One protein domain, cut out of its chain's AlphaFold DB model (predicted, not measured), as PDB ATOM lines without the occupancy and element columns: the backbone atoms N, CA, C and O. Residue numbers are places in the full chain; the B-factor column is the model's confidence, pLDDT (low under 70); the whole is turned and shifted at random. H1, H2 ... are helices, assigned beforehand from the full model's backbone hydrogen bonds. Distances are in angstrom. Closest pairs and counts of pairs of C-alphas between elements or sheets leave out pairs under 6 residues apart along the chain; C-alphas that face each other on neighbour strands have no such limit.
ATOM      1  N   ASP A  52      31.720  22.037 132.001       63.41
ATOM      2  CA  ASP A  52      30.804  22.338 133.088       63.41
ATOM      3  C   ASP A  52      29.354  22.418 132.608       63.41
ATOM      4  O   ASP A  52      28.469  21.988 133.344       63.41
ATOM      5  N   ALA A  53      29.101  22.839 131.364       66.12
ATOM      6  CA  ALA A  53      27.758  22.849 130.788       66.12
ATOM      7  C   ALA A  53      27.251  21.425 130.506       66.12
ATOM      8  O   ALA A  53      26.147  21.071 130.920       66.12
ATOM      9  N   ALA A  54      28.077  20.577 129.879       66.94
ATOM     10  CA  ALA A  54      27.726  19.180 129.608       66.94
ATOM     11  C   ALA A  54      27.524  18.380 130.905       66.94
ATOM     12  O   ALA A  54      26.522  17.683 131.063       66.94
ATOM     13  N   ARG A  55      28.442  18.523 131.868       69.44
ATOM     14  CA  ARG A  55      28.351  17.855 133.170       69.44
ATOM     15  C   ARG A  55      27.164  18.355 133.990       69.44
ATOM     16  O   ARG A  55      26.439  17.545 134.554       69.44
ATOM     17  N   TRP A  56      26.898  19.661 134.007       69.12
ATOM     18  CA  TRP A  56      25.700  20.200 134.653       69.12
ATOM     19  C   TRP A  56      24.414  19.690 134.000       69.12
ATOM     20  O   TRP A  56      23.462  19.361 134.704       69.12
ATOM     21  N   LEU A  57      24.371  19.593 132.674       70.62
ATOM     22  CA  LEU A  57      23.200  19.076 131.980       70.62
ATOM     23  C   LEU A  57      22.951  17.606 132.354       70.62
ATOM     24  O   LEU A  57      21.820  17.247 132.678       70.62
ATOM     25  N   LEU A  58      24.008  16.791 132.400       71.12
ATOM     26  CA  LEU A  58      23.948  15.374 132.764       71.12
ATOM     27  C   LEU A  58      23.603  15.136 134.247       71.12
ATOM     28  O   LEU A  58      22.736  14.308 134.543       71.12
ATOM     29  N   ASP A  59      24.232  15.871 135.165       69.38
ATOM     30  CA  ASP A  59      24.140  15.623 136.612       69.38
ATOM     31  C   ASP A  59      23.096  16.519 137.306       69.38
ATOM     32  O   ASP A  59      22.386  16.088 138.213       69.38
ATOM     33  N   GLY A  60      22.961  17.773 136.871       63.31
ATOM     34  CA  GLY A  60      22.103  18.787 137.489       63.31
ATOM     35  C   GLY A  60      20.653  18.769 137.008       63.31
ATOM     36  O   GLY A  60      19.749  19.073 137.786       63.31
ATOM     37  N   TRP A  61      20.400  18.387 135.751       57.75
ATOM     38  CA  TRP A  61      19.037  18.368 135.202       57.75
ATOM     39  C   TRP A  61      18.348  17.003 135.319       57.75
ATOM     40  O   TRP A  61      17.235  16.831 134.817       57.75
ATOM     41  N   THR A  62      18.968  16.009 135.973       60.41
ATOM     42  CA  THR A  62      18.533  14.602 135.876       60.41
ATOM     43  C   THR A  62      18.233  14.258 134.417       60.41
ATOM     44  O   THR A  62      17.108  13.857 134.100       60.41
ATOM     45  N   ALA A  63      19.187  14.558 133.523       61.00
ATOM     46  CA  ALA A  63      18.963  14.531 132.084       61.00
ATOM     47  C   ALA A  63      18.196  13.256 131.712       61.00
ATOM     48  O   ALA A  63      18.670  12.149 132.000       61.00
ATOM     49  N   PRO A  64      16.996  13.376 131.113       69.44
ATOM     50  CA  PRO A  64      16.250  12.210 130.681       69.44
ATOM     51  C   PRO A  64      17.170  11.335 129.832       69.44
ATOM     52  O   PRO A  64      17.906  11.859 129.002       69.44
ATOM     53  N   GLY A  65      17.127  10.009 129.990       77.00
ATOM     54  CA  GLY A  65      18.050   9.118 129.270       77.00
ATOM     55  C   GLY A  65      18.029   9.278 127.738       77.00
ATOM     56  O   GLY A  65      18.969   8.869 127.073       77.00
ATOM     57  N   SER A  66      16.986   9.900 127.171       78.75
ATOM     58  CA  SER A  66      16.950  10.341 125.769       78.75
ATOM     59  C   SER A  66      17.992  11.407 125.424       78.75
ATOM     60  O   SER A  66      18.540  11.361 124.337       78.75
ATOM     61  N   VAL A  67      18.256  12.355 126.322       81.12
ATOM     62  CA  VAL A  67      19.223  13.436 126.109       81.12
ATOM     63  C   VAL A  67      20.642  12.885 126.124       81.12
ATOM     64  O   VAL A  67      21.401  13.143 125.202       81.12
ATOM     65  N   MET A  68      20.963  12.043 127.110       85.06
ATOM     66  CA  MET A  68      22.242  11.334 127.152       85.06
ATOM     67  C   MET A  68      22.448  10.469 125.901       85.06
ATOM     68  O   MET A  68      23.523  10.500 125.318       85.06
ATOM     69  N   LEU A  69      21.422   9.728 125.461       84.69
ATOM     70  CA  LEU A  69      21.504   8.950 124.222       84.69
ATOM     71  C   LEU A  69      21.782   9.850 123.016       84.69
ATOM     72  O   LEU A  69      22.616   9.515 122.188       84.69
ATOM     73  N   TRP A  70      21.116  10.998 122.940       83.06
ATOM     74  CA  TRP A  70      21.295  11.923 121.833       83.06
ATOM     75  C   TRP A  70      22.690  12.566 121.812       83.06
ATOM     76  O   TRP A  70      23.281  12.703 120.749       83.06
ATOM     77  N   MET A  71      23.259  12.860 122.984       84.81
ATOM     78  CA  MET A  71      24.661  13.269 123.115       84.81
ATOM     79  C   MET A  71      25.620  12.178 122.616       84.81
ATOM     80  O   MET A  71      26.563  12.475 121.890       84.81
ATOM     81  N   LEU A  72      25.369  10.915 122.975       89.19
ATOM     82  CA  LEU A  72      26.191   9.785 122.537       89.19
ATOM     83  C   LEU A  72      26.087   9.527 121.027       89.19
ATOM     84  O   LEU A  72      27.076   9.141 120.417       89.19
ATOM     85  N   GLU A  73      24.925   9.761 120.404       89.25
ATOM     86  CA  GLU A  73      24.713   9.573 118.957       89.25
ATOM     87  C   GLU A  73      25.622  10.451 118.074       89.25
ATOM     88  O   GLU A  73      25.784  10.145 116.893       89.25
ATOM     89  N   CYS A  74      26.234  11.504 118.626       84.06
ATOM     90  CA  CYS A  74      27.243  12.306 117.932       84.06
ATOM     91  C   CYS A  74      28.587  11.581 117.761       84.06
ATOM     92  O   CYS A  74      29.408  12.034 116.967       84.06
ATOM     93  N   ASP A  75      28.816  10.487 118.497       87.56
ATOM     94  CA  ASP A  75      30.051   9.697 118.480       87.56
ATOM     95  C   ASP A  75      31.328  10.549 118.700       87.56
ATOM     96  O   ASP A  75      32.417  10.204 118.240       87.56
ATOM     97  N   ASP A  76      31.212  11.665 119.431       86.50
ATOM     98  CA  ASP A  76      32.339  12.535 119.778       86.50
ATOM     99  C   ASP A  76      33.055  12.006 121.045       86.50
ATOM    100  O   ASP A  76      32.412  11.846 122.094       86.50
ATOM    101  N   PRO A  77      34.377  11.733 121.001       90.00
ATOM    102  CA  PRO A  77      35.125  11.192 122.139       90.00
ATOM    103  C   PRO A  77      35.060  12.056 123.404       90.00
ATOM    104  O   PRO A  77      35.065  11.523 124.520       90.00
ATOM    105  N   ASP A  78      34.998  13.378 123.263       86.06
ATOM    106  CA  ASP A  78      34.939  14.280 124.402       86.06
ATOM    107  C   ASP A  78      33.562  14.271 125.067       86.06
ATOM    108  O   ASP A  78      33.478  14.227 126.300       86.06
ATOM    109  N   ILE A  79      32.487  14.223 124.276       85.94
ATOM    110  CA  ILE A  79      31.121  14.054 124.791       85.94
ATOM    111  C   ILE A  79      30.993  12.702 125.496       85.94
ATOM    112  O   ILE A  79      30.519  12.634 126.636       85.94
ATOM    113  N   ASN A  80      31.485  11.634 124.866       91.25
ATOM    114  CA  ASN A  80      31.474  10.287 125.430       91.25
ATOM    115  C   ASN A  80      32.197  10.238 126.780       91.25
ATOM    116  O   ASN A  80      31.711   9.610 127.720       91.25
ATOM    117  N   ARG A  81      33.315  10.958 126.926       92.81
ATOM    118  CA  ARG A  81      34.008  11.080 128.213       92.81
ATOM    119  C   ARG A  81      33.151  11.762 129.284       92.81
ATOM    120  O   ARG A  81      33.179  11.320 130.434       92.81
ATOM    121  N   GLN A  82      32.422  12.828 128.954       88.88
ATOM    122  CA  GLN A  82      31.549  13.494 129.933       88.88
ATOM    123  C   GLN A  82      30.404  12.578 130.365       88.88
ATOM    124  O   GLN A  82      30.124  12.459 131.557       88.88
ATOM    125  N   VAL A  83      29.791  11.872 129.411       89.38
ATOM    126  CA  VAL A  83      28.750  10.884 129.707       89.38
ATOM    127  C   VAL A  83      29.305   9.762 130.581       89.38
ATOM    128  O   VAL A  83      28.690   9.421 131.586       89.38
ATOM    129  N   TYR A  84      30.488   9.234 130.263       92.19
ATOM    130  CA  TYR A  84      31.151   8.198 131.054       92.19
ATOM    131  C   TYR A  84      31.338   8.605 132.526       92.19
ATOM    132  O   TYR A  84      31.105   7.795 133.428       92.19
ATOM    133  N   ALA A  85      31.716   9.862 132.772       90.31
ATOM    134  CA  ALA A  85      31.925  10.398 134.114       90.31
ATOM    135  C   ALA A  85      30.622  10.678 134.888       90.31
ATOM    136  O   ALA A  85      30.669  10.787 136.112       90.31
ATOM    137  N   SER A  86      29.473  10.778 134.211       87.00
ATOM    138  CA  SER A  86      28.192  11.099 134.853       87.00
ATOM    139  C   SER A  86      27.668   9.957 135.729       87.00
ATOM    140  O   SER A  86      27.778   8.768 135.401       87.00
ATOM    141  N   GLU A  87      27.013  10.321 136.834       85.12
ATOM    142  CA  GLU A  87      26.301   9.383 137.713       85.12
ATOM    143  C   GLU A  87      25.108   8.712 137.016       85.12
ATOM    144  O   GLU A  87      24.728   7.590 137.354       85.12
ATOM    145  N   SER A  88      24.538   9.372 136.004       84.69
ATOM    146  CA  SER A  88      23.404   8.857 135.231       84.69
ATOM    147  C   SER A  88      23.797   7.739 134.254       84.69
ATOM    148  O   SER A  88      22.930   6.999 133.776       84.69
ATOM    149  N   ALA A  89      25.091   7.586 133.946       88.44
ATOM    150  CA  ALA A  89      25.568   6.582 133.004       88.44
ATOM    151  C   ALA A  89      25.594   5.180 133.624       88.44
ATOM    152  O   ALA A  89      26.326   4.892 134.573       88.44
ATOM    153  N   THR A  90      24.809   4.277 133.037       90.25
ATOM    154  CA  THR A  90      24.758   2.871 133.463       90.25
ATOM    155  C   THR A  90      26.062   2.123 133.138       90.25
ATOM    156  O   THR A  90      26.762   2.503 132.198       90.25
ATOM    157  N   PRO A  91      26.361   1.006 133.833       91.69
ATOM    158  CA  PRO A  91      27.497   0.140 133.501       91.69
ATOM    159  C   PRO A  91      27.553  -0.287 132.027       91.69
ATOM    160  O   PRO A  91      28.631  -0.314 131.449       91.69
ATOM    161  N   ALA A  92      26.401  -0.556 131.402       91.25
ATOM    162  CA  ALA A  92      26.329  -0.922 129.986       91.25
ATOM    163  C   ALA A  92      26.797   0.218 129.068       91.25
ATOM    164  O   ALA A  92      27.600  -0.008 128.173       91.25
ATOM    165  N   ILE A  93      26.362   1.453 129.339       92.25
ATOM    166  CA  ILE A  93      26.794   2.636 128.579       92.25
ATOM    167  C   ILE A  93      28.299   2.853 128.745       92.25
ATOM    168  O   ILE A  93      29.000   3.073 127.764       92.25
ATOM    169  N   ARG A  94      28.808   2.752 129.978       94.62
ATOM    170  CA  ARG A  94      30.242   2.905 130.258       94.62
ATOM    171  C   ARG A  94      31.077   1.848 129.537       94.62
ATOM    172  O   ARG A  94      32.069   2.199 128.911       94.62
ATOM    173  N   ARG A  95      30.643   0.584 129.566       94.19
ATOM    174  CA  ARG A  95      31.244  -0.504 128.784       94.19
ATOM    175  C   ARG A  95      31.271  -0.169 127.294       94.19
ATOM    176  O   ARG A  95      32.315  -0.292 126.665       94.19
ATOM    177  N   ASP A  96      30.134   0.231 126.733       93.31
ATOM    178  CA  ASP A  96      30.007   0.482 125.298       93.31
ATOM    179  C   ASP A  96      30.902   1.661 124.859       93.31
ATOM    180  O   ASP A  96      31.576   1.562 123.834       93.31
ATOM    181  N   ILE A  97      31.020   2.711 125.685       94.62
ATOM    182  CA  ILE A  97      31.975   3.815 125.482       94.62
ATOM    183  C   ILE A  97      33.424   3.313 125.514       94.62
ATOM    184  O   ILE A  97      34.190   3.631 124.608       94.62
ATOM    185  N   LEU A  98      33.810   2.521 126.523       95.50
ATOM    186  CA  LEU A  98      35.178   1.992 126.652       95.50
ATOM    187  C   LEU A  98      35.571   1.067 125.497       95.50
ATOM    188  O   LEU A  98      36.738   0.996 125.127       95.50
ATOM    189  N   ARG A  99      34.598   0.373 124.906       93.31
ATOM    190  CA  ARG A  99      34.799  -0.480 123.729       93.31
ATOM    191  C   ARG A  99      34.785   0.293 122.408       93.31
ATOM    192  O   ARG A  99      34.989  -0.317 121.362       93.31
ATOM    193  N   GLY A 100      34.522   1.601 122.432       94.06
ATOM    194  CA  GLY A 100      34.382   2.408 121.220       94.06
ATOM    195  C   GLY A 100      33.189   1.979 120.363       94.06
ATOM    196  O   GLY A 100      33.252   2.048 119.136       94.06
ATOM    197  N   VAL A 101      32.111   1.480 120.978       92.19
ATOM    198  CA  VAL A 101      30.897   1.101 120.247       92.19
ATOM    199  C   VAL A 101      30.202   2.376 119.767       92.19
ATOM    200  O   VAL A 101      29.908   3.242 120.592       92.19
ATOM    201  N   PRO A 102      29.892   2.504 118.467       91.25
ATOM    202  CA  PRO A 102      29.150   3.654 117.983       91.25
ATOM    203  C   PRO A 102      27.694   3.629 118.445       91.25
ATOM    204  O   PRO A 102      26.998   2.604 118.371       91.25
ATOM    205  N   PHE A 103      27.206   4.794 118.853       87.44
ATOM    206  CA  PHE A 103      25.813   5.020 119.214       87.44
ATOM    207  C   PHE A 103      25.032   5.576 118.023       87.44
ATOM    208  O   PHE A 103      23.884   5.168 117.810       87.44
ATOM    209  N   GLY A 104      25.671   6.411 117.199       83.12
ATOM    210  CA  GLY A 104      25.052   7.087 116.065       83.12
ATOM    211  C   GLY A 104      24.494   6.139 114.990       83.12
ATOM    212  O   GLY A 104      25.047   5.062 114.715       83.12
ATOM    213  N   PRO A 105      23.373   6.497 114.335       76.69
ATOM    214  CA  PRO A 105      22.890   5.769 113.171       76.69
ATOM    215  C   PRO A 105      23.820   6.007 111.970       76.69
ATOM    216  O   PRO A 105      23.894   7.108 111.437       76.69
ATOM    217  N   GLY A 106      24.499   4.957 111.499       70.06
ATOM    218  CA  GLY A 106      25.308   5.012 110.273       70.06
ATOM    219  C   GLY A 106      26.819   5.149 110.474       70.06
ATOM    220  O   GLY A 106      27.542   5.291 109.485       70.06
ATOM    221  N   ALA A 107      27.307   5.052 111.713       74.19
ATOM    222  CA  ALA A 107      28.731   4.906 111.980       74.19
ATOM    223  C   ALA A 107      29.300   3.665 111.269       74.19
ATOM    224  O   ALA A 107      28.694   2.591 111.267       74.19
ATOM    225  N   ARG A 108      30.465   3.825 110.633       69.06
ATOM    226  CA  ARG A 108      31.094   2.790 109.789       69.06
ATOM    227  C   ARG A 108      32.226   2.029 110.477       69.06
ATOM    228  O   ARG A 108      32.840   1.172 109.851       69.06
ATOM    229  N   GLY A 109      32.516   2.340 111.734       80.31
ATOM    230  CA  GLY A 109      33.602   1.720 112.477       80.31
ATOM    231  C   GLY A 109      33.592   2.115 113.951       80.31
ATOM    232  O   GLY A 109      32.711   2.872 114.368       80.31
ATOM    233  N   PRO A 110      34.550   1.590 114.732       88.62
ATOM    234  CA  PRO A 110      34.693   1.923 116.141       88.62
ATOM    235  C   PRO A 110      34.920   3.422 116.345       88.62
ATOM    236  O   PRO A 110      35.656   4.060 115.588       88.62
ATOM    237  N   VAL A 111      34.308   3.967 117.389       89.69
ATOM    238  CA  VAL A 111      34.513   5.342 117.843       89.69
ATOM    239  C   VAL A 111      35.812   5.414 118.632       89.69
ATOM    240  O   VAL A 111      36.111   4.539 119.445       89.69
ATOM    241  N   THR A 112      36.597   6.466 118.412       93.19
ATOM    242  CA  THR A 112      37.809   6.707 119.197       93.19
ATOM    243  C   THR A 112      37.452   6.917 120.668       93.19
ATOM    244  O   THR A 112      36.655   7.785 121.014       93.19
ATOM    245  N   VAL A 113      38.067   6.137 121.552       94.88
ATOM    246  CA  VAL A 113      37.903   6.292 123.001       94.88
ATOM    247  C   VAL A 113      38.837   7.396 123.484       94.88
ATOM    248  O   VAL A 113      40.017   7.418 123.131       94.88
ATOM    249  N   HIS A 114      38.328   8.325 124.294       93.94
ATOM    250  CA  HIS A 114      39.151   9.411 124.819       93.94
ATOM    251  C   HIS A 114      40.279   8.857 125.711       93.94
ATOM    252  O   HIS A 114      40.044   8.087 126.639       93.94
ATOM    253  N   GLU A 115      41.505   9.339 125.489       93.31
ATOM    254  CA  GLU A 115      42.739   8.948 126.199       93.31
ATOM    255  C   GLU A 115      42.637   8.878 127.737       93.31
ATOM    256  O   GLU A 115      43.283   8.041 128.356       93.31
ATOM    257  N   ARG A 116      41.803   9.716 128.371       92.06
ATOM    258  CA  ARG A 116      41.665   9.789 129.834       92.06
ATOM    259  C   ARG A 116      40.878   8.633 130.435       92.06
ATOM    260  O   ARG A 116      40.936   8.469 131.645       92.06
ATOM    261  N   ILE A 117      40.117   7.910 129.617       94.62
ATOM    262  CA  ILE A 117      39.298   6.768 130.046       94.62
ATOM    263  C   ILE A 117      39.711   5.472 129.343       94.62
ATOM    264  O   ILE A 117      39.286   4.401 129.746       94.62
ATOM    265  N   ALA A 118      40.561   5.535 128.312       92.44
ATOM    266  CA  ALA A 118      40.958   4.371 127.516       92.44
ATOM    267  C   ALA A 118      41.678   3.267 128.319       92.44
ATOM    268  O   ALA A 118      41.723   2.125 127.873       92.44
ATOM    269  N   GLY A 119      42.249   3.599 129.484       92.56
ATOM    270  CA  GLY A 119      42.905   2.648 130.388       92.56
ATOM    271  C   GLY A 119      42.035   2.160 131.550       92.56
ATOM    272  O   GLY A 119      42.527   1.399 132.384       92.56
ATOM    273  N   ASP A 120      40.783   2.608 131.644       94.81
ATOM    274  CA  ASP A 120      39.901   2.225 132.741       94.81
ATOM    275  C   ASP A 120      39.473   0.756 132.620       94.81
ATOM    276  O   ASP A 120      39.274   0.218 131.529       94.81
ATOM    277  N   ALA A 121      39.292   0.102 133.768       93.06
ATOM    278  CA  ALA A 121      38.750  -1.248 133.804       93.06
ATOM    279  C   ALA A 121      37.283  -1.252 133.349       93.06
ATOM    280  O   ALA A 121      36.481  -0.417 133.777       93.06
ATOM    281  N   GLU A 122      36.915  -2.233 132.521       90.38
ATOM    282  CA  GLU A 122      35.527  -2.411 132.104       90.38
ATOM    283  C   GLU A 122      34.630  -2.660 133.335       90.38
ATOM    284  O   GLU A 122      34.993  -3.444 134.219       90.38
TER     285      GLU A 122
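Overview. This is residues 52 to 122 of the 229 residues of an uncharacterized protein of Streptomyces inhibens (UniProt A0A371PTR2). Four short helices make a small helical cluster: H3 sits in the middle, with H1, H2 and H4 packed on it, and a long tail with no named element loops round the outside. Residues 112 to 118 of that tail run on the far side of H3 from H2. The printed part has 71 residues with four named helices, in the order H1, H2, H3, H4, and no named strand. The class is all helix, though under half of the residues, 34 of 71, are in named elements. The whole is compact, with a radius of gyration of the C-alphas of 11.3 A, and rounded, spanning 31 by 27 by 20 A.

Along the chain. H1 takes residues 52 to 60 and is 10.4 A long from first to last C-alpha; C-alpha 52 is at (30.804, 22.338, 133.088). H2, residues 65 to 72, is 10.6 A long. H3, residues 77 to 85, is 12.4 A long, with C-alpha 77 at (35.125, 11.192, 122.139). H4, residues 91 to 98, is 10.5 A long and ends with C-alpha 98 at (35.178, 1.992, 126.652). Residues 99 to 122 hold no named element.

Arrangement. H3 is the hub and touches the three other helices. H1 and H3 touch, with C-alphas 55 and 82 closest at 6.3 A; they run the same way at 36 degrees, only just a steep tilt. H2 and H3 are a helical hairpin: the C-alphas of Leu 72 and Asn 80 are closest at 6.0 A, and the helices run opposite ways at 35.3 degrees, only just a steep tilt. H3 and H4 are also a helical hairpin, at a shallow tilt of 28 degrees, opposite ways, with the C-alphas of Tyr 84 and Arg 94 closest at 5.4 A. The helix packing is mostly crossed, but only just, with 1 of these 3 touching pairs at a shallow tilt. H1 and H2 are close but not clearly touching; their closest C-alphas, of Leu 58 and Met 68, are 7.1 A apart. H4 is apart from H1 and from H2. In H1, H2, H3 and H4 every O i to N i+4 pair is within hydrogen-bond range.

Size, cuts and confidence. The C-alphas of Gly 60 and Arg 108 are the two farthest apart, at 33.2 A. The printed part has no cut, and the three links between helices are tight. The C-alphas of residues 99 to 122 lie 9 to 18 A from the mean of the C-alphas. The mean pLDDT of the printed part is 84.1; the model's confidence is under 70 at residues 52 to 56, 59 to 64 and 108.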